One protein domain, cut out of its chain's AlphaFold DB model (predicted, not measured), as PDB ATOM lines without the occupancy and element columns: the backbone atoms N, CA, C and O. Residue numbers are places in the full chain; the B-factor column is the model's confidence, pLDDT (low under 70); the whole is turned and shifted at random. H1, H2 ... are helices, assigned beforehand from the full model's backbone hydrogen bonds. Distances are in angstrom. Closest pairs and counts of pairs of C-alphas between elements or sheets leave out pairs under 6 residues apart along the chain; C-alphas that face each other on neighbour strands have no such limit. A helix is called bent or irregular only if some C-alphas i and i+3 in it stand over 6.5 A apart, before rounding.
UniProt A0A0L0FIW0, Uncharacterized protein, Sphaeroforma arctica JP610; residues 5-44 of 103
ATOM      1  N   SER A   5      -1.030  42.686 -31.460       54.97
ATOM      2  CA  SER A   5      -0.772  41.276 -31.767       54.97
ATOM      3  C   SER A   5       0.562  40.773 -31.203       54.97
ATOM      4  O   SER A   5       0.637  39.636 -30.745       54.97
ATOM      5  N   ILE A   6       1.602  41.617 -31.140       54.12
ATOM      6  CA  ILE A   6       2.916  41.228 -30.598       54.12
ATOM      7  C   ILE A   6       2.855  41.105 -29.072       54.12
ATOM      8  O   ILE A   6       3.506  40.237 -28.490       54.12
ATOM      9  N   LEU A   7       2.036  41.935 -28.419       51.75
ATOM     10  CA  LEU A   7       1.824  41.867 -26.973       51.75
ATOM     11  C   LEU A   7       0.961  40.653 -26.579       51.75
ATOM     12  O   LEU A   7       1.244  40.008 -25.570       51.75
ATOM     13  N   ALA A   8      -0.047  40.305 -27.390       51.16
ATOM     14  CA  ALA A   8      -0.887  39.121 -27.190       51.16
ATOM     15  C   ALA A   8      -0.113  37.802 -27.402       51.16
ATOM     16  O   ALA A   8      -0.258  36.861 -26.621       51.16
ATOM     17  N   MET A   9       0.795  37.765 -28.384       51.81
ATOM     18  CA  MET A   9       1.621  36.594 -28.711       51.81
ATOM     19  C   MET A   9       2.519  36.147 -27.543       51.81
ATOM     20  O   MET A   9       2.745  34.952 -27.347       51.81
ATOM     21  N   GLY A  10       3.002  37.087 -26.724       53.19
ATOM     22  CA  GLY A  10       3.845  36.783 -25.564       53.19
ATOM     23  C   GLY A  10       3.108  36.056 -24.431       53.19
ATOM     24  O   GLY A  10       3.700  35.200 -23.775       53.19
ATOM     25  N   CYS A  11       1.820  36.359 -24.225       55.69
ATOM     26  CA  CYS A  11       0.988  35.729 -23.190       55.69
ATOM     27  C   CYS A  11       0.543  34.316 -23.607       55.69
ATOM     28  O   CYS A  11       0.532  33.395 -22.795       55.69
ATOM     29  N   GLU A  12       0.248  34.120 -24.896       62.38
ATOM     30  CA  GLU A  12      -0.197  32.826 -25.431       62.38
ATOM     31  C   GLU A  12       0.940  31.806 -25.592       62.38
ATOM     32  O   GLU A  12       0.707  30.604 -25.458       62.38
ATOM     33  N   THR A  13       2.180  32.252 -25.824       70.44
ATOM     34  CA  THR A  13       3.308  31.340 -26.099       70.44
ATOM     35  C   THR A  13       3.565  30.379 -24.938       70.44
ATOM     36  O   THR A  13       3.760  29.184 -25.153       70.44
ATOM     37  N   LEU A  14       3.542  30.869 -23.698       73.12
ATOM     38  CA  LEU A  14       3.851  30.042 -22.531       73.12
ATOM     39  C   LEU A  14       2.742  29.015 -22.268       73.12
ATOM     40  O   LEU A  14       3.025  27.844 -22.028       73.12
ATOM     41  N   GLN A  15       1.482  29.434 -22.403       78.06
ATOM     42  CA  GLN A  15       0.342  28.526 -22.306       78.06
ATOM     43  C   GLN A  15       0.393  27.443 -23.379       78.06
ATOM     44  O   GLN A  15       0.209  26.271 -23.067       78.06
ATOM     45  N   TYR A  16       0.666  27.817 -24.630       81.69
ATOM     46  CA  TYR A  16       0.756  26.874 -25.742       81.69
ATOM     47  C   TYR A  16       1.868  25.841 -25.520       81.69
ATOM     48  O   TYR A  16       1.627  24.647 -25.672       81.69
ATOM     49  N   LEU A  17       3.051  26.280 -25.078       86.56
ATOM     50  CA  LEU A  17       4.186  25.391 -24.801       86.56
ATOM     51  C   LEU A  17       3.900  24.398 -23.668       86.56
ATOM     52  O   LEU A  17       4.307  23.241 -23.741       86.56
ATOM     53  N   PHE A  18       3.219  24.844 -22.612       86.44
ATOM     54  CA  PHE A  18       2.989  24.022 -21.427       86.44
ATOM     55  C   PHE A  18       1.684  23.226 -21.463       86.44
ATOM     56  O   PHE A  18       1.570  22.258 -20.713       86.44
ATOM     57  N   ARG A  19       0.724  23.568 -22.330       87.56
ATOM     58  CA  ARG A  19      -0.585  22.899 -22.405       87.56
ATOM     59  C   ARG A  19      -0.478  21.408 -22.719       87.56
ATOM     60  O   ARG A  19      -1.197  20.628 -22.106       87.56
ATOM     61  N   ASP A  20       0.425  20.993 -23.603       88.38
ATOM     62  CA  ASP A  20       0.558  19.569 -23.960       88.38
ATOM     63  C   ASP A  20       1.109  18.716 -22.807       88.38
ATOM     64  O   ASP A  20       0.786  17.536 -22.687       88.38
ATOM     65  N   TRP A  21       1.919  19.319 -21.932       87.94
ATOM     66  CA  TRP A  21       2.573  18.631 -20.815       87.94
ATOM     67  C   TRP A  21       1.756  18.716 -19.527       87.94
ATOM     68  O   TRP A  21       1.617  17.736 -18.799       87.94
ATOM     69  N   PHE A  22       1.221  19.902 -19.238       86.69
ATOM     70  CA  PHE A  22       0.565  20.232 -17.975       86.69
ATOM     71  C   PHE A  22      -0.954  20.393 -18.105       86.69
ATOM     72  O   PHE A  22      -1.621  20.639 -17.100       86.69
ATOM     73  N   GLY A  23      -1.522  20.258 -19.306       89.56
ATOM     74  CA  GLY A  23      -2.953  20.422 -19.551       89.56
ATOM     75  C   GLY A  23      -3.429  21.824 -19.178       89.56
ATOM     76  O   GLY A  23      -2.892  22.823 -19.645       89.56
ATOM     77  N   GLU A  24      -4.427  21.894 -18.299       90.50
ATOM     78  CA  GLU A  24      -4.908  23.148 -17.697       90.50
ATOM     79  C   GLU A  24      -4.259  23.434 -16.329       90.50
ATOM     80  O   GLU A  24      -4.843  24.097 -15.473       90.50
ATOM     81  N   GLY A  25      -3.062  22.897 -16.087       89.38
ATOM     82  CA  GLY A  25      -2.297  23.131 -14.867       89.38
ATOM     83  C   GLY A  25      -1.818  24.577 -14.727       89.38
ATOM     84  O   GLY A  25      -1.846  25.365 -15.668       89.38
ATOM     85  N   ILE A  26      -1.319  24.916 -13.537       90.19
ATOM     86  CA  ILE A  26      -1.034  26.299 -13.111       90.19
ATOM     87  C   ILE A  26      -0.038  27.055 -14.008       90.19
ATOM     88  O   ILE A  26      -0.033  28.283 -14.008       90.19
ATOM     89  N   PHE A  27       0.795  26.344 -14.773       87.25
ATOM     90  CA  PHE A  27       1.751  26.926 -15.725       87.25
ATOM     91  C   PHE A  27       1.171  27.155 -17.129       87.25
ATOM     92  O   PHE A  27       1.798  27.832 -17.937       87.25
ATOM     93  N   ALA A  28      -0.002  26.591 -17.422       90.81
ATOM     94  CA  ALA A  28      -0.614  26.565 -18.749       90.81
ATOM     95  C   ALA A  28      -1.931  27.363 -18.842       90.81
ATOM     96  O   ALA A  28      -2.560  27.388 -19.899       90.81
ATOM     97  N   VAL A  29      -2.362  28.016 -17.755       90.44
ATOM     98  CA  VAL A  29      -3.608  28.799 -17.689       90.44
ATOM     99  C   VAL A  29      -3.361  30.197 -17.128       90.44
ATOM    100  O   VAL A  29      -2.473  30.376 -16.300       90.44
ATOM    101  N   ASP A  30      -4.205  31.159 -17.517       89.31
ATOM    102  CA  ASP A  30      -4.189  32.545 -17.024       89.31
ATOM    103  C   ASP A  30      -5.501  32.955 -16.325       89.31
ATOM    104  O   ASP A  30      -6.477  32.203 -16.215       89.31
ATOM    105  N   GLY A  31      -5.521  34.187 -15.808       90.50
ATOM    106  CA  GLY A  31      -6.725  34.849 -15.317       90.50
ATOM    107  C   GLY A  31      -7.338  34.173 -14.089       90.50
ATOM    108  O   GLY A  31      -6.670  33.924 -13.082       90.50
ATOM    109  N   HIS A  32      -8.649  33.925 -14.137       94.62
ATOM    110  CA  HIS A  32      -9.383  33.374 -12.998       94.62
ATOM    111  C   HIS A  32      -8.920  31.953 -12.637       94.62
ATOM    112  O   HIS A  32      -8.748  31.657 -11.454       94.62
ATOM    113  N   GLN A  33      -8.677  31.096 -13.633       92.69
ATOM    114  CA  GLN A  33      -8.231  29.716 -13.408       92.69
ATOM    115  C   GLN A  33      -6.868  29.688 -12.712       92.69
ATOM    116  O   GLN A  33      -6.731  29.061 -11.660       92.69
ATOM    117  N   TRP A  34      -5.903  30.463 -13.214       93.75
ATOM    118  CA  TRP A  34      -4.600  30.630 -12.571       93.75
ATOM    119  C   TRP A  34      -4.722  31.129 -11.130       93.75
ATOM    120  O   TRP A  34      -4.095  30.586 -10.222       93.75
ATOM    121  N   LYS A  35      -5.570  32.138 -10.888       95.44
ATOM    122  CA  LYS A  35      -5.749  32.729  -9.554       95.44
ATOM    123  C   LYS A  35      -6.287  31.713  -8.547       95.44
ATOM    124  O   LYS A  35      -5.828  31.695  -7.403       95.44
ATOM    125  N   VAL A  36      -7.242  30.878  -8.959       95.88
ATOM    126  CA  VAL A  36      -7.788  29.804  -8.120       95.88
ATOM    127  C   VAL A  36      -6.711  28.764  -7.818       95.88
ATOM    128  O   VAL A  36      -6.471  28.479  -6.646       95.88
ATOM    129  N   GLN A  37      -6.010  28.261  -8.838       95.25
ATOM    130  CA  GLN A  37      -4.966  27.248  -8.656       95.25
ATOM    131  C   GLN A  37      -3.813  27.764  -7.791       95.25
ATOM    132  O   GLN A  37      -3.437  27.114  -6.820       95.25
ATOM    133  N   ARG A  38      -3.323  28.983  -8.050       94.88
ATOM    134  CA  ARG A  38      -2.274  29.622  -7.245       94.88
ATOM    135  C   ARG A  38      -2.683  29.792  -5.792       94.88
ATOM    136  O   ARG A  38      -1.864  29.551  -4.909       94.88
ATOM    137  N   LYS A  39      -3.928  30.204  -5.529       95.75
ATOM    138  CA  LYS A  39      -4.429  30.323  -4.156       95.75
ATOM    139  C   LYS A  39      -4.395  28.965  -3.460       95.75
ATOM    140  O   LYS A  39      -3.848  28.873  -2.367       95.75
ATOM    141  N   THR A  40      -4.889  27.917  -4.113       94.56
ATOM    142  CA  THR A  40      -4.863  26.554  -3.569       94.56
ATOM    143  C   THR A  40      -3.431  26.072  -3.311       94.56
ATOM    144  O   THR A  40      -3.119  25.688  -2.187       94.56
ATOM    145  N   SER A  41      -2.531  26.172  -4.295       91.81
ATOM    146  CA  SER A  41      -1.131  25.745  -4.161       91.81
ATOM    147  C   SER A  41      -0.351  26.547  -3.117       91.81
ATOM    148  O   SER A  41       0.543  26.003  -2.477       91.81
ATOM    149  N   SER A  42      -0.685  27.823  -2.894       93.75
ATOM    150  CA  SER A  42       0.007  28.656  -1.898       93.75
ATOM    151  C   SER A  42      -0.101  28.117  -0.468       93.75
ATOM    152  O   SER A  42       0.784  28.364   0.345       93.75
ATOM    153  N   HIS A  43      -1.143  27.332  -0.170       93.12
ATOM    154  CA  HIS A  43      -1.316  26.693   1.132       93.12
ATOM    155  C   HIS A  43      -0.349  25.527   1.374       93.12
ATOM    156  O   HIS A  43      -0.165  25.141   2.523       93.12
ATOM    157  N   ILE A  44       0.287  24.999   0.324       89.88
ATOM    158  CA  ILE A  44       1.349  23.991   0.441       89.88
ATOM    159  C   ILE A  44       2.644  24.669   0.914       89.88
ATOM    160  O   ILE A  44       3.323  24.182   1.808       89.88
TER     161      ILE A  44
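AT A GLANCE: This is residues 5 to 44 of the 103 residues of an uncharacterized protein of Sphaeroforma arctica JP610 (UniProt A0A0L0FIW0). Two helices that keep apart are strung along an open zigzag: the longer H1 runs in from one end of the long axis, the loop of residues 23 to 30 folds back from its last residue, and H2 leads off to the other end. Residues 5 to 10 of H1 stick out free, and H1 has a kink near residue 12. The printed part has 40 residues with two named helices, H1 then H2, and no named strand; the class is all helix. The whole is elongated, spanning 35 by 20 by 12 A, and only just loose, close to compact, with a radius of gyration of the C-alphas of 11.1 A.

HOW THE PARTS SIT: H1, residues 5 to 22, has a kink of 28 degrees near residue 12. It is irregular, but only just: C-alphas 17 and 20 are 6.9 A apart. A short link of 8 residues, 23 to 30, joins it to H2, residues 31 to 42. H1 and H2 are apart, with no C-alpha of the one within 8 A of the other. In H2 every O i to N i+4 pair is within hydrogen-bond range; in H1 8 of 14 are.

IN THESE COORDINATES: H1 begins at C-alpha 5, at (-0.772, 41.276, -31.767), and ends at C-alpha 22, at (0.565, 20.232, -17.975), 25.2 A from first to last C-alpha. H2 runs from Gly 31 to Ser 42, 16.2 A from first to last C-alpha, and ends at (0.007, 28.656, -1.898).

THE WHOLE: The C-alphas of Ser 5 and Ile 44, the first and last printed, are the two farthest apart, at 36.6 A. The printed part has no cut and no long link between its named elements. The mean pLDDT of the printed part is 82.3; residues 5 to 12 are under 70.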